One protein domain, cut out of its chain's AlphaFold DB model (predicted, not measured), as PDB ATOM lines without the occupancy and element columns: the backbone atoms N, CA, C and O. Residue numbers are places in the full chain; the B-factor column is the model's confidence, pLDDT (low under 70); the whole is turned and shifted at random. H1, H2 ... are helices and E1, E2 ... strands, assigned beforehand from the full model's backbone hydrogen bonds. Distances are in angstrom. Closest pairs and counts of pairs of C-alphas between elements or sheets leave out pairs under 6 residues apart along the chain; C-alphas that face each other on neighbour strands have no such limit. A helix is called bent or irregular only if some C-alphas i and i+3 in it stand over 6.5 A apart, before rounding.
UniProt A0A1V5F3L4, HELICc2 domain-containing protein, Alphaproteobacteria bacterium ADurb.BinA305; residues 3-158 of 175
ATOM      1  N   PHE A   3     -25.328   2.457   7.703       96.94
ATOM      2  CA  PHE A   3     -25.002   1.130   8.207       96.94
ATOM      3  C   PHE A   3     -23.559   0.737   7.857       96.94
ATOM      4  O   PHE A   3     -23.021   1.168   6.835       96.94
ATOM      5  N   PRO A   4     -22.916  -0.116   8.671       94.31
ATOM      6  CA  PRO A   4     -21.559  -0.600   8.434       94.31
ATOM      7  C   PRO A   4     -21.476  -1.611   7.280       94.31
ATOM      8  O   PRO A   4     -20.388  -1.837   6.753       94.31
ATOM      9  N   SER A   5     -22.593  -2.234   6.886       93.25
ATOM     10  CA  SER A   5     -22.650  -3.200   5.788       93.25
ATOM     11  C   SER A   5     -24.063  -3.334   5.215       93.25
ATOM     12  O   SER A   5     -25.051  -3.058   5.897       93.25
ATOM     13  N   TYR A   6     -24.152  -3.819   3.973       94.38
ATOM     14  CA  TYR A   6     -25.422  -4.197   3.341       94.38
ATOM     15  C   TYR A   6     -26.147  -5.289   4.123       94.38
ATOM     16  O   TYR A   6     -27.328  -5.147   4.397       94.38
ATOM     17  N   ALA A   7     -25.428  -6.335   4.544       94.50
ATOM     18  CA  ALA A   7     -26.022  -7.450   5.276       94.50
ATOM     19  C   ALA A   7     -26.731  -6.984   6.555       94.50
ATOM     20  O   ALA A   7     -27.815  -7.470   6.873       94.50
ATOM     21  N   TYR A   8     -26.151  -6.010   7.267       94.94
ATOM     22  CA  TYR A   8     -26.785  -5.475   8.465       94.94
ATOM     23  C   TYR A   8     -27.973  -4.564   8.135       94.94
ATOM     24  O   TYR A   8     -29.011  -4.677   8.777       94.94
ATOM     25  N   ALA A   9     -27.867  -3.720   7.104       96.31
ATOM     26  CA  ALA A   9     -28.994  -2.909   6.641       96.31
ATOM     27  C   ALA A   9     -30.187  -3.786   6.210       96.31
ATOM     28  O   ALA A   9     -31.305  -3.552   6.649       96.31
ATOM     29  N   GLU A  10     -29.936  -4.840   5.427       96.56
ATOM     30  CA  GLU A  10     -30.938  -5.826   5.001       96.56
ATOM     31  C   GLU A  10     -31.567  -6.563   6.186       96.56
ATOM     32  O   GLU A  10     -32.774  -6.802   6.193       96.56
ATOM     33  N   GLN A  11     -30.763  -6.926   7.191       96.56
ATOM     34  CA  GLN A  11     -31.275  -7.526   8.418       96.56
ATOM     35  C   GLN A  11     -32.251  -6.576   9.115       96.56
ATOM     36  O   GLN A  11     -33.367  -6.987   9.402       96.56
ATOM     37  N   ILE A  12     -31.873  -5.314   9.330       95.81
ATOM     38  CA  ILE A  12     -32.758  -4.341   9.982       95.81
ATOM     39  C   ILE A  12     -34.027  -4.100   9.164       95.81
ATOM     40  O   ILE A  12     -35.104  -4.054   9.744       95.81
ATOM     41  N   THR A  13     -33.944  -4.030   7.833       95.62
ATOM     42  CA  THR A  13     -35.141  -3.912   6.984       95.62
ATOM     43  C   THR A  13     -36.129  -5.061   7.210       95.62
ATOM     44  O   THR A  13     -37.332  -4.827   7.180       95.62
ATOM     45  N   ARG A  14     -35.651  -6.289   7.464       95.44
ATOM     46  CA  ARG A  14     -36.517  -7.446   7.762       95.44
ATOM     47  C   ARG A  14     -37.137  -7.409   9.159       95.44
ATOM     48  O   ARG A  14     -38.216  -7.956   9.338       95.44
ATOM     49  N   GLU A  15     -36.463  -6.789  10.125       95.38
ATOM     50  CA  GLU A  15     -36.959  -6.653  11.505       95.38
ATOM     51  C   GLU A  15     -37.994  -5.525  11.652       95.38
ATOM     52  O   GLU A  15     -38.769  -5.504  12.607       95.38
ATOM     53  N   VAL A  16     -38.027  -4.569  10.718       93.75
ATOM     54  CA  VAL A  16     -39.028  -3.498  10.729       93.75
ATOM     55  C   VAL A  16     -40.384  -4.063  10.316       93.75
ATOM     56  O   VAL A  16     -40.556  -4.568   9.206       93.75
ATOM     57  N   ALA A  17     -41.370  -3.946  11.210       93.50
ATOM     58  CA  ALA A  17     -42.715  -4.444  10.954       93.50
ATOM     59  C   ALA A  17     -43.321  -3.793   9.689       93.50
ATOM     60  O   ALA A  17     -43.231  -2.564   9.534       93.50
ATOM     61  N   PRO A  18     -43.965  -4.576   8.800       90.44
ATOM     62  CA  PRO A  18     -44.591  -4.049   7.592       90.44
ATOM     63  C   PRO A  18     -45.536  -2.881   7.889       90.44
ATOM     64  O   PRO A  18     -46.326  -2.938   8.827       90.44
ATOM     65  N   GLY A  19     -45.450  -1.816   7.089       90.69
ATOM     66  CA  GLY A  19     -46.268  -0.609   7.257       90.69
ATOM     67  C   GLY A  19     -45.751   0.399   8.290       90.69
ATOM     68  O   GLY A  19     -46.318   1.481   8.387       90.69
ATOM     69  N   THR A  20     -44.669   0.097   9.022       93.94
ATOM     70  CA  THR A  20     -44.080   1.043   9.992       93.94
ATOM     71  C   THR A  20     -43.333   2.183   9.302       93.94
ATOM     72  O   THR A  20     -43.502   3.344   9.661       93.94
ATOM     73  N   LEU A  21     -42.483   1.850   8.327       94.12
ATOM     74  CA  LEU A  21     -41.672   2.797   7.562       94.12
ATOM     75  C   LEU A  21     -41.492   2.283   6.134       94.12
ATOM     76  O   LEU A  21     -41.171   1.110   5.927       94.12
ATOM     77  N   ARG A  22     -41.616   3.172   5.149       96.25
ATOM     78  CA  ARG A  22     -41.156   2.920   3.781       96.25
ATOM     79  C   ARG A  22     -39.642   3.092   3.756       96.25
ATOM     80  O   ARG A  22     -39.131   4.200   3.918       96.25
ATOM     81  N   ILE A  23     -38.919   1.989   3.594       97.06
ATOM     82  CA  ILE A  23     -37.455   1.972   3.631       97.06
ATOM     83  C   ILE A  23     -36.913   1.803   2.215       97.06
ATOM     84  O   ILE A  23     -37.187   0.801   1.558       97.06
ATOM     85  N   ALA A  24     -36.084   2.748   1.777       97.19
ATOM     86  CA  ALA A  24     -35.286   2.618   0.566       97.19
ATOM     87  C   ALA A  24     -33.874   2.150   0.934       97.19
ATOM     88  O   ALA A  24     -33.075   2.907   1.490       97.19
ATOM     89  N   LEU A  25     -33.557   0.891   0.624       97.12
ATOM     90  CA  LEU A  25     -32.204   0.360   0.769       97.12
ATOM     91  C   LEU A  25     -31.364   0.727  -0.452       97.12
ATOM     92  O   LEU A  25     -31.743   0.428  -1.584       97.12
ATOM     93  N   GLN A  26     -30.211   1.344  -0.202       95.50
ATOM     94  CA  GLN A  26     -29.228   1.673  -1.224       95.50
ATOM     95  C   GLN A  26     -28.927   0.446  -2.103       95.50
ATOM     96  O   GLN A  26     -28.597  -0.613  -1.569       95.50
ATOM     97  N   PRO A  27     -28.987   0.561  -3.437       94.94
ATOM     98  CA  PRO A  27     -28.620  -0.515  -4.343       94.94
ATOM     99  C   PRO A  27     -27.101  -0.565  -4.565       94.94
ATOM    100  O   PRO A  27     -26.362   0.388  -4.320       94.94
ATOM    101  N   ARG A  28     -26.615  -1.685  -5.106       92.69
ATOM    102  CA  ARG A  28     -25.203  -1.862  -5.481       92.69
ATOM    103  C   ARG A  28     -24.942  -1.322  -6.889       92.69
ATOM    104  O   ARG A  28     -24.695  -2.087  -7.812       92.69
ATOM    105  N   LEU A  29     -25.029  -0.003  -7.043       89.44
ATOM    106  CA  LEU A  29     -24.781   0.694  -8.309       89.44
ATOM    107  C   LEU A  29     -23.374   1.296  -8.347       89.44
ATOM    108  O   LEU A  29     -22.881   1.832  -7.351       89.44
ATOM    109  N   THR A  30     -22.736   1.247  -9.514       84.19
ATOM    110  CA  THR A  30     -21.440   1.898  -9.771       84.19
ATOM    111  C   THR A  30     -21.567   3.169 -10.605       84.19
ATOM    112  O   THR A  30     -20.684   4.014 -10.533       84.19
ATOM    113  N   ASP A  31     -22.648   3.312 -11.371       91.81
ATOM    114  CA  ASP A  31     -22.905   4.476 -12.216       91.81
ATOM    115  C   ASP A  31     -23.486   5.652 -11.416       91.81
ATOM    116  O   ASP A  31     -24.526   5.510 -10.776       91.81
ATOM    117  N   LEU A  32     -22.836   6.818 -11.478       89.25
ATOM    118  CA  LEU A  32     -23.220   8.002 -10.701       89.25
ATOM    119  C   LEU A  32     -24.611   8.533 -11.066       89.25
ATOM    120  O   LEU A  32     -25.344   8.964 -10.175       89.25
ATOM    121  N   ALA A  33     -25.000   8.482 -12.344       91.75
ATOM    122  CA  ALA A  33     -26.311   8.963 -12.773       91.75
ATOM    123  C   ALA A  33     -27.432   8.079 -12.208       91.75
ATOM    124  O   ALA A  33     -28.413   8.591 -11.670       91.75
ATOM    125  N   ALA A  34     -27.254   6.758 -12.238       94.06
ATOM    126  CA  ALA A  34     -28.177   5.808 -11.632       94.06
ATOM    127  C   ALA A  34     -28.242   5.952 -10.101       94.06
ATOM    128  O   ALA A  34     -29.325   5.865  -9.522       94.06
ATOM    129  N   GLN A  35     -27.109   6.210  -9.435       94.62
ATOM    130  CA  GLN A  35     -27.094   6.494  -7.994       94.62
ATOM    131  C   GLN A  35     -27.880   7.769  -7.660       94.62
ATOM    132  O   GLN A  35     -28.692   7.761  -6.734       94.62
ATOM    133  N   ALA A  36     -27.672   8.846  -8.422       92.19
ATOM    134  CA  ALA A  36     -28.387  10.107  -8.244       92.19
ATOM    135  C   ALA A  36     -29.895   9.943  -8.481       92.19
ATOM    136  O   ALA A  36     -30.691  10.360  -7.644       92.19
ATOM    137  N   ALA A  37     -30.290   9.261  -9.560       94.25
ATOM    138  CA  ALA A  37     -31.693   8.968  -9.848       94.25
ATOM    139  C   ALA A  37     -32.355   8.175  -8.712       94.25
ATOM    140  O   ALA A  37     -33.455   8.512  -8.281       94.25
ATOM    141  N   TRP A  38     -31.660   7.171  -8.167       96.44
ATOM    142  CA  TRP A  38     -32.161   6.416  -7.022       96.44
ATOM    143  C   TRP A  38     -32.361   7.295  -5.781       96.44
ATOM    144  O   TRP A  38     -33.366   7.134  -5.086       96.44
ATOM    145  N   VAL A  39     -31.439   8.226  -5.499       95.00
ATOM    146  CA  VAL A  39     -31.588   9.164  -4.373       95.00
ATOM    147  C   VAL A  39     -32.816  10.049  -4.567       95.00
ATOM    148  O   VAL A  39     -33.603  10.179  -3.633       95.00
ATOM    149  N   GLU A  40     -33.017  10.603  -5.763       95.06
ATOM    150  CA  GLU A  40     -34.177  11.455  -6.050       95.06
ATOM    151  C   GLU A  40     -35.503  10.713  -5.875       95.06
ATOM    152  O   GLU A  40     -36.379  11.190  -5.153       95.06
ATOM    153  N   THR A  41     -35.636   9.518  -6.459       96.50
ATOM    154  CA  THR A  41     -36.831   8.682  -6.274       96.50
ATOM    155  C   THR A  41     -37.044   8.344  -4.799       96.50
ATOM    156  O   THR A  41     -38.142   8.495  -4.269       96.50
ATOM    157  N   SER A  42     -35.980   7.955  -4.091       96.69
ATOM    158  CA  SER A  42     -36.074   7.559  -2.683       96.69
ATOM    159  C   SER A  42     -36.469   8.717  -1.768       96.69
ATOM    160  O   SER A  42     -37.210   8.504  -0.815       96.69
ATOM    161  N   LEU A  43     -36.012   9.941  -2.047       95.31
ATOM    162  CA  LEU A  43     -36.407  11.131  -1.286       95.31
ATOM    163  C   LEU A  43     -37.888  11.489  -1.471       95.31
ATOM    164  O   LEU A  43     -38.466  12.111  -0.584       95.31
ATOM    165  N   ALA A  44     -38.495  11.110  -2.597       95.25
ATOM    166  CA  ALA A  44     -39.919  11.321  -2.845       95.25
ATOM    167  C   ALA A  44     -40.802  10.209  -2.248       95.25
ATOM    168  O   ALA A  44     -41.932  10.465  -1.831       95.25
ATOM    169  N   GLU A  45     -40.302   8.972  -2.211       95.56
ATOM    170  CA  GLU A  45     -41.136   7.787  -1.973       95.56
ATOM    171  C   GLU A  45     -40.904   7.092  -0.625       95.56
ATOM    172  O   GLU A  45     -41.771   6.333  -0.183       95.56
ATOM    173  N   ALA A  46     -39.770   7.329   0.039       96.56
ATOM    174  CA  ALA A  46     -39.393   6.637   1.268       96.56
ATOM    175  C   ALA A  46     -39.408   7.552   2.498       96.56
ATOM    176  O   ALA A  46     -39.127   8.744   2.427       96.56
ATOM    177  N   ASP A  47     -39.673   6.952   3.657       95.62
ATOM    178  CA  ASP A  47     -39.576   7.613   4.961       95.62
ATOM    179  C   ASP A  47     -38.142   7.531   5.514       95.62
ATOM    180  O   ASP A  47     -37.700   8.389   6.278       95.62
ATOM    181  N   ALA A  48     -37.391   6.493   5.124       95.94
ATOM    182  CA  ALA A  48     -36.008   6.296   5.537       95.94
ATOM    183  C   ALA A  48     -35.136   5.734   4.408       95.94
ATOM    184  O   ALA A  48     -35.429   4.694   3.823       95.94
ATOM    185  N   LEU A  49     -33.995   6.384   4.170       97.25
ATOM    186  CA  LEU A  49     -32.948   5.877   3.285       97.25
ATOM    187  C   LEU A  49     -31.922   5.097   4.107       97.25
ATOM    188  O   LEU A  49     -31.364   5.622   5.077       97.25
ATOM    189  N   PHE A  50     -31.654   3.852   3.729       97.25
ATOM    190  CA  PHE A  50     -30.633   2.998   4.331       97.25
ATOM    191  C   PHE A  50     -29.408   2.988   3.423       97.25
ATOM    192  O   PHE A  50     -29.449   2.468   2.313       97.25
ATOM    193  N   LEU A  51     -28.317   3.576   3.905       96.62
ATOM    194  CA  LEU A  51     -27.076   3.795   3.167       96.62
ATOM    195  C   LEU A  51     -25.943   2.996   3.805       96.62
ATOM    196  O   LEU A  51     -25.958   2.756   5.013       96.62
ATOM    197  N   VAL A  52     -24.928   2.626   3.026       95.56
ATOM    198  CA  VAL A  52     -23.784   1.841   3.517       95.56
ATOM    199  C   VAL A  52     -22.513   2.687   3.562       95.56
ATOM    200  O   VAL A  52     -22.096   3.280   2.564       95.56
ATOM    201  N   LEU A  53     -21.864   2.711   4.727       94.62
ATOM    202  CA  LEU A  53     -20.636   3.463   4.978       94.62
ATOM    203  C   LEU A  53     -19.460   2.923   4.159       94.62
ATOM    204  O   LEU A  53     -19.172   1.727   4.157       94.62
ATOM    205  N   GLY A  54     -18.729   3.832   3.510       87.62
ATOM    206  CA  GLY A  54     -17.590   3.484   2.655       87.62
ATOM    207  C   GLY A  54     -17.978   2.790   1.345       87.62
ATOM    208  O   GLY A  54     -17.143   2.099   0.767       87.62
ATOM    209  N   SER A  55     -19.231   2.932   0.904       89.50
ATOM    210  CA  SER A  55     -19.675   2.499  -0.424       89.50
ATOM    211  C   SER A  55     -19.354   3.544  -1.505       89.50
ATOM    212  O   SER A  55     -18.967   4.673  -1.203       89.50
ATOM    213  N   SER A  56     -19.546   3.170  -2.774       85.69
ATOM    214  CA  SER A  56     -19.405   4.055  -3.944       85.69
ATOM    215  C   SER A  56     -20.385   5.231  -3.951       85.69
ATOM    216  O   SER A  56     -20.148   6.196  -4.662       85.69
ATOM    217  N   PHE A  57     -21.437   5.187  -3.130       88.62
ATOM    218  CA  PHE A  57     -22.445   6.246  -3.002       88.62
ATOM    219  C   PHE A  57     -21.949   7.485  -2.268       88.62
ATOM    220  O   PHE A  57     -22.758   8.358  -1.959       88.62
ATOM    221  N   ALA A  58     -20.647   7.561  -1.962       78.25
ATOM    222  CA  ALA A  58     -20.060   8.702  -1.288       78.25
ATOM    223  C   ALA A  58     -20.592   9.991  -1.905       78.25
ATOM    224  O   ALA A  58     -21.223  10.729  -1.163       78.25
ATOM    225  N   GLU A  59     -20.464  10.173  -3.228       80.88
ATOM    226  CA  GLU A  59     -20.933  11.339  -3.998       80.88
ATOM    227  C   GLU A  59     -22.422  11.648  -3.846       80.88
ATOM    228  O   GLU A  59     -22.780  12.774  -3.500       80.88
ATOM    229  N   SER A  60     -23.287  10.649  -3.986       86.81
ATOM    230  CA  SER A  60     -24.736  10.834  -3.886       86.81
ATOM    231  C   SER A  60     -25.225  11.234  -2.488       86.81
ATOM    232  O   SER A  60     -26.334  11.745  -2.367       86.81
ATOM    233  N   ILE A  61     -24.410  11.078  -1.433       88.00
ATOM    234  CA  ILE A  61     -24.732  11.606  -0.091       88.00
ATOM    235  C   ILE A  61     -24.856  13.138  -0.106       88.00
ATOM    236  O   ILE A  61     -25.647  13.676   0.665       88.00
ATOM    237  N   ASP A  62     -24.144  13.840  -0.998       90.19
ATOM    238  CA  ASP A  62     -24.243  15.306  -1.106       90.19
ATOM    239  C   ASP A  62     -25.677  15.759  -1.401       90.19
ATOM    240  O   ASP A  62     -26.134  16.773  -0.877       90.19
ATOM    241  N   ALA A  63     -26.395  14.986  -2.222       89.75
ATOM    242  CA  ALA A  63     -27.757  15.295  -2.643       89.75
ATOM    243  C   ALA A  63     -28.772  15.215  -1.490       89.75
ATOM    244  O   ALA A  63     -29.887  15.712  -1.622       89.75
ATOM    245  N   LEU A  64     -28.395  14.625  -0.352       92.06
ATOM    246  CA  LEU A  64     -29.228  14.557   0.851       92.06
ATOM    247  C   LEU A  64     -29.158  15.845   1.683       92.06
ATOM    248  O   LEU A  64     -30.054  16.111   2.490       92.06
ATOM    249  N   GLY A  65     -28.097  16.637   1.516       90.25
ATOM    250  CA  GLY A  65     -27.850  17.823   2.326       90.25
ATOM    251  C   GLY A  65     -28.964  18.859   2.194       90.25
ATOM    252  O   GLY A  65     -29.357  19.245   1.096       90.25
ATOM    253  N   GLY A  66     -29.497  19.310   3.332       89.44
ATOM    254  CA  GLY A  66     -30.622  20.253   3.387       89.44
ATOM    255  C   GLY A  66     -31.986  19.667   2.996       89.44
ATOM    256  O   GLY A  66     -32.985  20.373   3.082       89.44
ATOM    257  N   ARG A  67     -32.047  18.391   2.596       92.81
ATOM    258  CA  ARG A  67     -33.289  17.694   2.211       92.81
ATOM    259  C   ARG A  67     -33.714  16.629   3.213       92.81
ATOM    260  O   ARG A  67     -34.843  16.157   3.154       92.81
ATOM    261  N   ILE A  68     -32.832  16.276   4.144       92.62
ATOM    262  CA  ILE A  68     -33.152  15.411   5.277       92.62
ATOM    263  C   ILE A  68     -33.010  16.176   6.588       92.62
ATOM    264  O   ILE A  68     -32.112  16.997   6.759       92.62
ATOM    265  N   SER A  69     -33.882  15.864   7.538       90.50
ATOM    266  CA  SER A  69     -33.893  16.485   8.863       90.50
ATOM    267  C   SER A  69     -33.020  15.745   9.882       90.50
ATOM    268  O   SER A  69     -32.498  16.352  10.823       90.50
ATOM    269  N   HIS A  70     -32.850  14.433   9.695       94.25
ATOM    270  CA  HIS A  70     -32.172  13.544  10.632       94.25
ATOM    271  C   HIS A  70     -31.251  12.564   9.907       94.25
ATOM    272  O   HIS A  70     -31.591  12.008   8.863       94.25
ATOM    273  N   ALA A  71     -30.108  12.281  10.520       95.94
ATOM    274  CA  ALA A  71     -29.225  11.196  10.135       95.94
ATOM    275  C   ALA A  71     -28.849  10.366  11.356       95.94
ATOM    276  O   ALA A  71     -28.655  10.885  12.450       95.94
ATOM    277  N   MET A  72     -28.712   9.061  11.159       97.06
ATOM    278  CA  MET A  72     -28.234   8.143  12.185       97.06
ATOM    279  C   MET A  72     -27.075   7.335  11.626       97.06
ATOM    280  O   MET A  72     -27.174   6.854  10.498       97.06
ATOM    281  N   VAL A  73     -26.016   7.165  12.412       97.69
ATOM    282  CA  VAL A  73     -24.895   6.263  12.128       97.69
ATOM    283  C   VAL A  73     -24.992   5.073  13.072       97.69
ATOM    284  O   VAL A  73     -24.923   5.239  14.289       97.69
ATOM    285  N   VAL A  74     -25.158   3.874  12.519       97.00
ATOM    286  CA  VAL A  74     -25.353   2.644  13.293       97.00
ATOM    287  C   VAL A  74     -24.005   1.972  13.543       97.00
ATOM    288  O   VAL A  74     -23.511   1.198  12.729       97.00
ATOM    289  N   GLY A  75     -23.406   2.266  14.695       94.06
ATOM    290  CA  GLY A  75     -22.101   1.747  15.096       94.06
ATOM    291  C   GLY A  75     -20.906   2.314  14.318       94.06
ATOM    292  O   GLY A  75     -21.056   2.886  13.237       94.06
ATOM    293  N   PRO A  76     -19.678   2.168  14.851       90.19
ATOM    294  CA  PRO A  76     -18.479   2.492  14.089       90.19
ATOM    295  C   PRO A  76     -18.341   1.534  12.898       90.19
ATOM    296  O   PRO A  76     -18.487   0.321  13.061       90.19
ATOM    297  N   ALA A  77     -17.993   2.055  11.720       90.69
ATOM    298  CA  ALA A  77     -17.825   1.275  10.486       90.69
ATOM    299  C   ALA A  77     -16.507   0.482  10.450       90.69
ATOM    300  O   ALA A  77     -15.722   0.592   9.500       90.69
ATOM    301  N   LEU A  78     -16.233  -0.272  11.518       92.50
ATOM    302  CA  LEU A  78     -15.001  -1.033  11.660       92.50
ATOM    303  C   LEU A  78     -14.835  -1.986  10.467       92.50
ATOM    304  O   LEU A  78     -15.801  -2.640  10.069       92.50
ATOM    305  N   PRO A  79     -13.626  -2.081   9.891       88.25
ATOM    306  CA  PRO A  79     -13.309  -3.095   8.900       88.25
ATOM    307  C   PRO A  79     -13.664  -4.500   9.389       88.25
ATOM    308  O   PRO A  79     -13.478  -4.830  10.561       88.25
ATOM    309  N   GLU A  80     -14.121  -5.340   8.467       87.94
ATOM    310  CA  GLU A  80     -14.373  -6.750   8.741       87.94
ATOM    311  C   GLU A  80     -13.089  -7.474   9.172       87.94
ATOM    312  O   GLU A  80     -11.989  -7.207   8.675       87.94
ATOM    313  N   VAL A  81     -13.225  -8.427  10.093       88.50
ATOM    314  CA  VAL A  81     -12.111  -9.263  10.538       88.50
ATOM    315  C   VAL A  81     -11.829 -10.343   9.492       88.50
ATOM    316  O   VAL A  81     -12.377 -11.440   9.531       88.50
ATOM    317  N   ASN A  82     -10.919 -10.047   8.568       91.69
ATOM    318  CA  ASN A  82     -10.511 -10.963   7.503       91.69
ATOM    319  C   ASN A  82      -8.986 -11.160   7.455       91.69
ATOM    320  O   ASN A  82      -8.243 -10.589   8.255       91.69
ATOM    321  N   ALA A  83      -8.509 -11.999   6.529       92.38
ATOM    322  CA  ALA A  83      -7.085 -12.318   6.401       92.38
ATOM    323  C   ALA A  83      -6.219 -11.070   6.159       92.38
ATOM    324  O   ALA A  83      -5.147 -10.948   6.748       92.38
ATOM    325  N   VAL A  84      -6.716 -10.109   5.373       92.75
ATOM    326  CA  VAL A  84      -6.019  -8.844   5.102       92.75
ATOM    327  C   VAL A  84      -5.878  -8.015   6.378       92.75
ATOM    328  O   VAL A  84      -4.785  -7.538   6.675       92.75
ATOM    329  N   GLN A  85      -6.949  -7.863   7.167       93.50
ATOM    330  CA  GLN A  85      -6.858  -7.114   8.423       93.50
ATOM    331  C   GLN A  85      -6.001  -7.839   9.466       93.50
ATOM    332  O   GLN A  85      -5.253  -7.183  10.183       93.50
ATOM    333  N   ARG A  86      -6.024  -9.179   9.509       92.56
ATOM    334  CA  ARG A  86      -5.117  -9.962  10.366       92.56
ATOM    335  C   ARG A  86      -3.649  -9.752   9.988       92.56
ATOM    336  O   ARG A  86      -2.830  -9.534  10.875       92.56
ATOM    337  N   ALA A  87      -3.328  -9.747   8.694       92.62
ATOM    338  CA  ALA A  87      -1.978  -9.459   8.215       92.62
ATOM    339  C   ALA A  87      -1.538  -8.030   8.582       92.62
ATOM    340  O   ALA A  87      -0.447  -7.838   9.110       92.62
ATOM    341  N   ARG A  88      -2.412  -7.032   8.398       92.69
ATOM    342  CA  ARG A  88      -2.149  -5.646   8.835       92.69
ATOM    343  C   ARG A  88      -1.976  -5.534  10.347       92.69
ATOM    344  O   ARG A  88      -1.146  -4.768  10.819       92.69
ATOM    345  N   LEU A  89      -2.744  -6.289  11.126       93.69
ATOM    346  CA  LEU A  89      -2.581  -6.306  12.575       93.69
ATOM    347  C   LEU A  89      -1.202  -6.858  12.952       93.69
ATOM    348  O   LEU A  89      -0.529  -6.257  13.786       93.69
ATOM    349  N   ALA A  90      -0.748  -7.922  12.278       91.88
ATOM    350  CA  ALA A  90       0.574  -8.512  12.479       91.88
ATOM    351  C   ALA A  90       1.711  -7.500  12.243       91.88
ATOM    352  O   ALA A  90       2.645  -7.450  13.044       91.88
ATOM    353  N   THR A  91       1.597  -6.631  11.227       93.50
ATOM    354  CA  THR A  91       2.617  -5.602  10.934       93.50
ATOM    355  C   THR A  91       2.734  -4.518  12.006       93.50
ATOM    356  O   THR A  91       3.757  -3.846  12.077       93.50
ATOM    357  N   PHE A  92       1.708  -4.335  12.843       91.94
ATOM    358  CA  PHE A  92       1.682  -3.318  13.901       91.94
ATOM    359  C   PHE A  92       1.790  -3.901  15.315       91.94
ATOM    360  O   PHE A  92       1.650  -3.163  16.286       91.94
ATOM    361  N   THR A  93       2.058  -5.203  15.454       84.69
ATOM    362  CA  THR A  93       2.138  -5.879  16.763       84.69
ATOM    363  C   THR A  93       3.167  -5.258  17.709       84.69
ATOM    364  O   THR A  93       2.926  -5.221  18.914       84.69
ATOM    365  N   SER A  94       4.260  -4.698  17.178       91.94
ATOM    366  CA  SER A  94       5.292  -3.995  17.955       91.94
ATOM    367  C   SER A  94       4.791  -2.733  18.668       91.94
ATOM    368  O   SER A  94       5.402  -2.310  19.643       91.94
ATOM    369  N   LEU A  95       3.670  -2.148  18.230       89.94
ATOM    370  CA  LEU A  95       3.042  -0.988  18.876       89.94
ATOM    371  C   LEU A  95       2.211  -1.368  20.114       89.94
ATOM    372  O   LEU A  95       1.706  -0.488  20.810       89.94
ATOM    373  N   GLY A  96       2.023  -2.664  20.371       93.50
ATOM    374  CA  GLY A  96       1.069  -3.173  21.348       93.50
ATOM    375  C   GLY A  96      -0.333  -3.365  20.761       93.50
ATOM    376  O   GLY A  96      -0.705  -2.782  19.738       93.50
ATOM    377  N   ARG A  97      -1.129  -4.220  21.417       90.69
ATOM    378  CA  ARG A  97      -2.445  -4.669  20.926       90.69
ATOM    379  C   ARG A  97      -3.395  -3.505  20.639       90.69
ATOM    380  O   ARG A  97      -3.980  -3.460  19.558       90.69
ATOM    381  N   ASP A  98      -3.528  -2.572  21.577       92.25
ATOM    382  CA  ASP A  98      -4.517  -1.494  21.483       92.25
ATOM    383  C   ASP A  98      -4.152  -0.481  20.396       92.25
ATOM    384  O   ASP A  98      -5.003  -0.078  19.604       92.25
ATOM    385  N   ALA A  99      -2.869  -0.127  20.281       93.50
ATOM    386  CA  ALA A  99      -2.390   0.759  19.225       93.50
ATOM    387  C   ALA A  99      -2.523   0.113  17.836       93.50
ATOM    388  O   ALA A  99      -2.955   0.774  16.885       93.50
ATOM    389  N   ALA A 100      -2.222  -1.185  17.719       95.12
ATOM    390  CA  ALA A 100      -2.410  -1.941  16.485       95.12
ATOM    391  C   ALA A 100      -3.896  -2.010  16.090       95.12
ATOM    392  O   ALA A 100      -4.251  -1.706  14.948       95.12
ATOM    393  N   PHE A 101      -4.786  -2.319  17.042       95.00
ATOM    394  CA  PHE A 101      -6.232  -2.322  16.817       95.00
ATOM    395  C   PHE A 101      -6.743  -0.939  16.405       95.00
ATOM    396  O   PHE A 101      -7.498  -0.812  15.436       95.00
ATOM    397  N   ARG A 102      -6.281   0.118  17.079       95.81
ATOM    398  CA  ARG A 102      -6.622   1.500  16.739       95.81
ATOM    399  C   ARG A 102      -6.244   1.841  15.302       95.81
ATOM    400  O   ARG A 102      -7.041   2.447  14.587       95.81
ATOM    401  N   ARG A 103      -5.052   1.430  14.863       95.50
ATOM    402  CA  ARG A 103      -4.524   1.690  13.516       95.50
ATOM    403  C   ARG A 103      -5.284   0.930  12.428       95.50
ATOM    404  O   ARG A 103      -5.574   1.508  11.385       95.50
ATOM    405  N   VAL A 104      -5.589  -0.344  12.667       95.81
ATOM    406  CA  VAL A 104      -6.172  -1.246  11.660       95.81
ATOM    407  C   VAL A 104      -7.693  -1.142  11.602       95.81
ATOM    408  O   VAL A 104      -8.260  -1.237  10.517       95.81
ATOM    409  N   TYR A 105      -8.353  -0.907  12.738       95.19
ATOM    410  CA  TYR A 105      -9.812  -0.952  12.836       95.19
ATOM    411  C   TYR A 105     -10.445   0.395  13.183       95.19
ATOM    412  O   TYR A 105     -11.290   0.875  12.424       95.19
ATOM    413  N   GLN A 106     -10.062   1.017  14.306       96.56
ATOM    414  CA  GLN A 106     -10.768   2.209  14.801       96.56
ATOM    415  C   GLN A 106     -10.605   3.405  13.862       96.56
ATOM    416  O   GLN A 106     -11.608   3.968  13.433       96.56
ATOM    417  N   ILE A 107      -9.370   3.771  13.503       97.00
ATOM    418  CA  ILE A 107      -9.106   4.930  12.638       97.00
ATOM    419  C   ILE A 107      -9.825   4.788  11.287       97.00
ATOM    420  O   ILE A 107     -10.592   5.693  10.955       97.00
ATOM    421  N   PRO A 108      -9.688   3.676  10.534       95.88
ATOM    422  CA  PRO A 108     -10.399   3.529   9.263       95.88
ATOM    423  C   PRO A 108     -11.922   3.552   9.415       95.88
ATOM    424  O   PRO A 108     -12.615   4.125   8.575       95.88
ATOM    425  N   GLY A 109     -12.458   2.952  10.482       96.00
ATOM    426  CA  GLY A 109     -13.898   2.960  10.731       96.00
ATOM    427  C   GLY A 109     -14.435   4.361  11.017       96.00
ATOM    428  O   GLY A 109     -15.442   4.766  10.439       96.00
ATOM    429  N   MET A 110     -13.734   5.130  11.849       97.38
ATOM    430  CA  MET A 110     -14.121   6.500  12.194       97.38
ATOM    431  C   MET A 110     -13.929   7.475  11.030       97.38
ATOM    432  O   MET A 110     -14.746   8.371  10.844       97.38
ATOM    433  N   GLN A 111     -12.918   7.260  10.184       96.12
ATOM    434  CA  GLN A 111     -12.748   8.023   8.946       96.12
ATOM    435  C   GLN A 111     -13.965   7.891   8.027       96.12
ATOM    436  O   GLN A 111     -14.445   8.905   7.527       96.12
ATOM    437  N   LYS A 112     -14.515   6.682   7.850       95.50
ATOM    438  CA  LYS A 112     -15.739   6.480   7.054       95.50
ATOM    439  C   LYS A 112     -16.945   7.216   7.642       95.50
ATOM    440  O   LYS A 112     -17.731   7.777   6.886       95.50
ATOM    441  N   VAL A 113     -17.080   7.223   8.971       96.06
ATOM    442  CA  VAL A 113     -18.151   7.955   9.669       96.06
ATOM    443  C   VAL A 113     -18.030   9.457   9.412       96.06
ATOM    444  O   VAL A 113     -18.979  10.066   8.925       96.06
ATOM    445  N   ASN A 114     -16.851  10.037   9.655       95.44
ATOM    446  CA  ASN A 114     -16.617  11.467   9.445       95.44
ATOM    447  C   ASN A 114     -16.806  11.872   7.977       95.44
ATOM    448  O   ASN A 114     -17.383  12.917   7.706       95.44
ATOM    449  N   GLN A 115     -16.358  11.043   7.030       93.44
ATOM    450  CA  GLN A 115     -16.543  11.304   5.600       93.44
ATOM    451  C   GLN A 115     -18.024  11.322   5.212       93.44
ATOM    452  O   GLN A 115     -18.456  12.233   4.516       93.44
ATOM    453  N   ALA A 116     -18.813  10.349   5.676       93.81
ATOM    454  CA  ALA A 116     -20.241  10.302   5.371       93.81
ATOM    455  C   ALA A 116     -20.989  11.511   5.954       93.81
ATOM    456  O   ALA A 116     -21.770  12.149   5.252       93.81
ATOM    457  N   LEU A 117     -20.716  11.861   7.214       93.81
ATOM    458  CA  LEU A 117     -21.359  12.999   7.870       93.81
ATOM    459  C   LEU A 117     -20.909  14.349   7.292       93.81
ATOM    460  O   LEU A 117     -21.735  15.233   7.096       93.81
ATOM    461  N   GLY A 118     -19.626  14.499   6.950       91.94
ATOM    462  CA  GLY A 118     -19.102  15.720   6.331       91.94
ATOM    463  C   GLY A 118     -19.647  15.980   4.923       91.94
ATOM    464  O   GLY A 118     -19.748  17.129   4.510       91.94
ATOM    465  N   ARG A 119     -20.040  14.933   4.187       91.38
ATOM    466  CA  ARG A 119     -20.740  15.078   2.897       91.38
ATOM    467  C   ARG A 119     -22.208  15.456   3.068       91.38
ATOM    468  O   ARG A 119     -22.761  16.158   2.232       91.38
ATOM    469  N   LEU A 120     -22.828  15.006   4.157       91.94
ATOM    470  CA  LEU A 120     -24.235  15.272   4.428       91.94
ATOM    471  C   LEU A 120     -24.508  16.754   4.740       91.94
ATOM    472  O   LEU A 120     -25.539  17.283   4.333       91.94
ATOM    473  N   VAL A 121     -23.611  17.412   5.475       88.94
ATOM    474  CA  VAL A 121     -23.737  18.829   5.844       88.94
ATOM    475  C   VAL A 121     -22.486  19.563   5.370       88.94
ATOM    476  O   VAL A 121     -21.485  19.609   6.077       88.94
ATOM    477  N   ARG A 122     -22.533  20.103   4.145       87.25
ATOM    478  CA  ARG A 122     -21.355  20.677   3.461       87.25
ATOM    479  C   ARG A 122     -21.502  22.128   3.019       87.25
ATOM    480  O   ARG A 122     -20.502  22.754   2.675       87.25
ATOM    481  N   ALA A 123     -22.726  22.646   2.957       87.00
ATOM    482  CA  ALA A 123     -22.996  24.006   2.504       87.00
ATOM    483  C   ALA A 123     -23.615  24.854   3.625       87.00
ATOM    484  O   ALA A 123     -24.372  24.322   4.445       87.00
ATOM    485  N   PRO A 124     -23.351  26.175   3.648       86.00
ATOM    486  CA  PRO A 124     -24.030  27.089   4.556       86.00
ATOM    487  C   PRO A 124     -25.552  26.924   4.484       86.00
ATOM    488  O   PRO A 124     -26.125  26.787   3.405       86.00
ATOM    489  N   GLY A 125     -26.207  26.911   5.643       85.31
ATOM    490  CA  GLY A 125     -27.658  26.741   5.746       85.31
ATOM    491  C   GLY A 125     -28.153  25.292   5.690       85.31
ATOM    492  O   GLY A 125     -29.284  25.048   6.105       85.31
ATOM    493  N   GLN A 126     -27.333  24.318   5.273       90.75
ATOM    494  CA  GLN A 126     -27.677  22.904   5.442       90.75
ATOM    495  C   GLN A 126     -27.565  22.523   6.913       90.75
ATOM    496  O   GLN A 126     -26.571  22.831   7.569       90.75
ATOM    497  N   ARG A 127     -28.585  21.844   7.437       88.56
ATOM    498  CA  ARG A 127     -28.618  21.419   8.835       88.56
ATOM    499  C   ARG A 127     -29.329  20.075   8.955       88.56
ATOM    500  O   ARG A 127     -30.333  19.850   8.289       88.56
ATOM    501  N   ALA A 128     -28.816  19.199   9.812       91.38
ATOM    502  CA  ALA A 128     -29.432  17.918  10.136       91.38
ATOM    503  C   ALA A 128     -29.089  17.530  11.577       91.38
ATOM    504  O   ALA A 128     -27.990  17.806  12.060       91.38
ATOM    505  N   LYS A 129     -30.016  16.867  12.269       92.94
ATOM    506  CA  LYS A 129     -29.751  16.273  13.585       92.94
ATOM    507  C   LYS A 129     -29.077  14.917  13.393       92.94
ATOM    508  O   LYS A 129     -29.614  14.058  12.697       92.94
ATOM    509  N   VAL A 130     -27.912  14.718  14.007       94.81
ATOM    510  CA  VAL A 130     -27.136  13.476  13.881       94.81
ATOM    511  C   VAL A 130     -27.238  12.649  15.158       94.81
ATOM    512  O   VAL A 130     -26.950  13.140  16.245       94.81
ATOM    513  N   LEU A 131     -27.613  11.377  15.017       96.69
ATOM    514  CA  LEU A 131     -27.595  10.373  16.077       96.69
ATOM    515  C   LEU A 131     -26.462   9.367  15.834       96.69
ATOM    516  O   LEU A 131     -26.461   8.628  14.848       96.69
ATOM    517  N   LEU A 132     -25.503   9.300  16.754       97.31
ATOM    518  CA  LEU A 132     -24.437   8.296  16.739       97.31
ATOM    519  C   LEU A 132     -24.857   7.087  17.585       97.31
ATOM    520  O   LEU A 132     -24.626   7.032  18.791       97.31
ATOM    521  N   HIS A 133     -25.495   6.103  16.953       96.81
ATOM    522  CA  HIS A 133     -26.059   4.944  17.639       96.81
ATOM    523  C   HIS A 133     -24.988   3.875  17.896       96.81
ATOM    524  O   HIS A 133     -24.820   2.941  17.109       96.81
ATOM    525  N   CYS A 134     -24.240   4.019  18.994       95.69
ATOM    526  CA  CYS A 134     -23.461   2.970  19.668       95.69
ATOM    527  C   CYS A 134     -22.721   3.579  20.863       95.69
ATOM    528  O   CYS A 134     -22.078   4.617  20.716       95.69
ATOM    529  N   ARG A 135     -22.690   2.877  22.006       93.94
ATOM    530  CA  ARG A 135     -21.911   3.291  23.188       93.94
ATOM    531  C   ARG A 135     -20.450   3.619  22.863       93.94
ATOM    532  O   ARG A 135     -19.897   4.540  23.454       93.94
ATOM    533  N   ARG A 136     -19.850   2.916  21.892       95.25
ATOM    534  CA  ARG A 136     -18.452   3.125  21.491       95.25
ATOM    535  C   ARG A 136     -18.166   4.557  21.067       95.25
ATOM    536  O   ARG A 136     -17.070   5.017  21.320       95.25
ATOM    537  N   PHE A 137     -19.118   5.290  20.488       96.06
ATOM    538  CA  PHE A 137     -18.887   6.691  20.111       96.06
ATOM    539  C   PHE A 137     -18.621   7.612  21.311       96.06
ATOM    540  O   PHE A 137     -17.932   8.614  21.146       96.06
ATOM    541  N   GLY A 138     -19.106   7.257  22.507       93.69
ATOM    542  CA  GLY A 138     -18.822   7.975  23.753       93.69
ATOM    543  C   GLY A 138     -17.545   7.522  24.470       93.69
ATOM    544  O   GLY A 138     -17.144   8.138  25.454       93.69
ATOM    545  N   GLU A 139     -16.887   6.452  24.015       94.69
ATOM    546  CA  GLU A 139     -15.607   6.015  24.578       94.69
ATOM    547  C   GLU A 139     -14.480   6.937  24.096       94.69
ATOM    548  O   GLU A 139     -14.378   7.231  22.903       94.69
ATOM    549  N   ALA A 140     -13.580   7.341  24.998       94.50
ATOM    550  CA  ALA A 140     -12.531   8.324  24.707       94.50
ATOM    551  C   ALA A 140     -11.696   7.990  23.454       94.50
ATOM    552  O   ALA A 140     -11.378   8.879  22.663       94.50
ATOM    553  N   SER A 141     -11.387   6.707  23.220       94.94
ATOM    554  CA  SER A 141     -10.603   6.266  22.057       94.94
ATOM    555  C   SER A 141     -11.300   6.490  20.711       94.94
ATOM    556  O   SER A 141     -10.622   6.651  19.697       94.94
ATOM    557  N   TYR A 142     -12.634   6.481  20.692       96.44
ATOM    558  CA  TYR A 142     -13.454   6.710  19.500       96.44
ATOM    559  C   TYR A 142     -13.875   8.174  19.388       96.44
ATOM    560  O   TYR A 142     -13.770   8.742  18.304       96.44
ATOM    561  N   ALA A 143     -14.286   8.797  20.497       95.62
ATOM    562  CA  ALA A 143     -14.671  10.204  20.538       95.62
ATOM    563  C   ALA A 143     -13.536  11.111  20.034       95.62
ATOM    564  O   ALA A 143     -13.761  11.992  19.210       95.62
ATOM    565  N   ALA A 144     -12.286  10.820  20.415       95.75
ATOM    566  CA  ALA A 144     -11.111  11.553  19.936       95.75
ATOM    567  C   ALA A 144     -10.872  11.449  18.412       95.75
ATOM    568  O   ALA A 144     -10.081  12.214  17.860       95.75
ATOM    569  N   LEU A 145     -11.517  10.497  17.730       97.06
ATOM    570  CA  LEU A 145     -11.431  10.299  16.280       97.06
ATOM    571  C   LEU A 145     -12.610  10.914  15.514       97.06
ATOM    572  O   LEU A 145     -12.571  10.928  14.284       97.06
ATOM    573  N   LEU A 146     -13.646  11.410  16.195       96.88
ATOM    574  CA  LEU A 146     -14.736  12.147  15.555       96.88
ATOM    575  C   LEU A 146     -14.254  13.531  15.100       96.88
ATOM    576  O   LEU A 146     -13.338  14.112  15.699       96.88
ATOM    577  N   ALA A 147     -14.861  14.057  14.035       94.81
ATOM    578  CA  ALA A 147     -14.740  15.478  13.710       94.81
ATOM    579  C   ALA A 147     -15.348  16.326  14.839       94.81
ATOM    580  O   ALA A 147     -16.211  15.839  15.570       94.81
ATOM    581  N   ASP A 148     -14.866  17.558  14.994       91.94
ATOM    582  CA  ASP A 148     -15.148  18.403  16.160       91.94
ATOM    583  C   ASP A 148     -16.651  18.598  16.409       91.94
ATOM    584  O   ASP A 148     -17.130  18.332  17.511       91.94
ATOM    585  N   ASP A 149     -17.407  18.868  15.340       89.75
ATOM    586  CA  ASP A 149     -18.868  19.035  15.354       89.75
ATOM    587  C   ASP A 149     -19.633  17.829  15.929       89.75
ATOM    588  O   ASP A 149     -20.780  17.955  16.356       89.75
ATOM    589  N   TYR A 150     -19.013  16.645  15.944       92.50
ATOM    590  CA  TYR A 150     -19.624  15.396  16.402       92.50
ATOM    591  C   TYR A 150     -19.047  14.883  17.727       92.50
ATOM    592  O   TYR A 150     -19.488  13.842  18.215       92.50
ATOM    593  N   ARG A 151     -18.062  15.570  18.324       90.62
ATOM    594  CA  ARG A 151     -17.453  15.161  19.608       90.62
ATOM    595  C   ARG A 151     -18.334  15.461  20.807       90.62
ATOM    596  O   ARG A 151     -18.230  14.789  21.831       90.62
ATOM    597  N   HIS A 152     -19.173  16.478  20.679       84.38
ATOM    598  CA  HIS A 152     -20.008  16.979  21.753       84.38
ATOM    599  C   HIS A 152     -21.463  16.645  21.445       84.38
ATOM    600  O   HIS A 152     -22.016  17.052  20.429       84.38
ATOM    601  N   GLY A 153     -22.090  15.870  22.325       84.88
ATOM    602  CA  GLY A 153     -23.474  15.455  22.168       84.88
ATOM    603  C   GLY A 153     -24.070  15.044  23.502       84.88
ATOM    604  O   GLY A 153     -23.354  14.653  24.424       84.88
ATOM    605  N   GLN A 154     -25.391  15.144  23.606       89.38
ATOM    606  CA  GLN A 154     -26.124  14.654  24.766       89.38
ATOM    607  C   GLN A 154     -26.218  13.120  24.676       89.38
ATOM    608  O   GLN A 154     -26.750  12.621  23.681       89.38
ATOM    609  N   PRO A 155     -25.736  12.358  25.677       93.69
ATOM    610  CA  PRO A 155     -25.989  10.925  25.738       93.69
ATOM    611  C   PRO A 155     -27.494  10.657  25.797       93.69
ATOM    612  O   PRO A 155     -28.211  11.313  26.550       93.69
ATOM    613  N   ILE A 156     -27.953   9.693  25.001       95.56
ATOM    614  CA  ILE A 156     -29.327   9.191  25.015       95.56
ATOM    615  C   ILE A 156     -29.254   7.737  25.463       95.56
ATOM    616  O   ILE A 156     -28.570   6.923  24.838       95.56
ATOM    617  N   THR A 157     -29.915   7.431  26.571       94.94
ATOM    618  CA  THR A 157     -29.808   6.153  27.286       94.94
ATOM    619  C   THR A 157     -31.150   5.457  27.489       94.94
ATOM    620  O   THR A 157     -31.175   4.315  27.944       94.94
ATOM    621  N   SER A 158     -32.257   6.108  27.123       96.31
ATOM    622  CA  SER A 158     -33.610   5.556  27.206       96.31
ATOM    623  C   SER A 158     -34.488   5.976  26.025       96.31
ATOM    624  O   SER A 158     -34.237   6.992  25.371       96.31
TER     625      SER A 158
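What this domain is: This is residues 3 to 158 of the 175 residues of the protein "HELICc2 domain-containing protein" of Alphaproteobacteria bacterium ADurb.BinA305 (UniProt A0A1V5F3L4). Two short pairs of parallel strands, E1 with E2 and E3 with E4, lie near each other through E2 and E3; H1 lies over one face of the pair E1 E2 and H2 over the other, and H2, H3 and the arm H5b of the long bent helix H5 make a row of helices along one side. Beyond this body H5 runs on into its other arm, H5a, which with H4 makes an arm at one end of the longest axis, while the short H6 and H7 and an unnamed stretch, residues 144 to 158, follow E4. The 156 printed residues hold seven named helices and four named strands, in the order H1 E1 H2 E2 H3 E3 H4 H5 E4 H6 H7; each sheet has two parallel strands, E1 = E2 and E3 = E4, and the class is mostly helix. The whole is compact, with a radius of gyration of the C-alphas of 16.8 A, and only just elongated, spanning 52 by 34 by 33 A.

How they stand to each other: Begin at H1, residues 6 to 15; its Tyr 6 comes closest to E2, residues 48 to 52, at Val 52, with 6.3 A between the C-alphas. Next is E1, residues 23 to 25, parallel to E2 at 20 degrees; look for N 24 and O 48, 2.9 A apart and within hydrogen-bond range. H2, residues 32 to 45, comes closest to E1 with the C-alphas of Ser 42 and Ala 24, 6.0 A apart. E1, H2 and E2 are a strand-helix-strand unit, two parallel neighbour strands with a helix between, and its crossover is right-handed. H3, residues 56 to 64, touches H2 at a steep tilt of 44 degrees, the same way, with the C-alphas of Ala 36 and Ser 60 closest at 5.7 A. E3, residues 70 to 74, is near E2, and H4, residues 83 to 91, follows. H5, residues 97 to 120, was assigned as one helix by its hydrogen bonds but is bent: C-alphas 104 and 107 are 6.9 A apart, and its arms, H5a to residue 104 and H5b from 107, stand at a steep tilt of 41 degrees. H4 touches H5a at a steep tilt of 56 degrees, opposite ways; the closest C-alphas, of Leu 89 and Ala 100, are 5.9 A apart. H5b touches H3 with residues 116 to 120 alone, the C-alphas of Asp 62 and Arg 119 closest at 5.3 A, the same way at 36 degrees, only just a steep tilt. E4, residues 129 to 133, is parallel to E3 at 15 degrees, with N 131 and O 71 2.8 A apart, within hydrogen-bond range; E3, H4, H5 and E4 make a second unit with a right-handed crossover. H6, residues 135 to 138, and H7, residues 140 to 143, are close but not clearly touching, with the C-alphas of Phe 137 and Ala 143 closest at 5.5 A. In H1, H2, H4, H5a and H5b every O i to N i+4 pair is within hydrogen-bond range; in H3 1 of 5 is, beside 5 of 6 O i to N i+3 pairs, and H6 and H7 are too short for an O i to N i+4 pair.

Where its parts are: Find C-alpha 6 at (-25.422, -4.197, 3.341), where H1 begins; it runs 14.3 A to C-alpha 15. H2 runs 19.9 A, E2 13.2 A and E3 13.1 A. H3, 15.2 A long, is irregular, with C-alphas 56 and 59 7.4 A apart. H5b runs 20.1 A from C-alpha 107 at (-9.106, 4.930, 12.638), and E4 12.6 A. H7 ends at C-alpha 143, (-14.671, 10.204, 20.538).

The domain as a whole: Look for the two C-alphas farthest apart, those of Gly 19 and Ser 94, at 52.8 A. Residues 14 to 19, of which 14 and 15 belong to H1, stand free. The printed part has no cut, and no link between named elements is long. Its mean pLDDT is 93.1, and no printed residue is under 70.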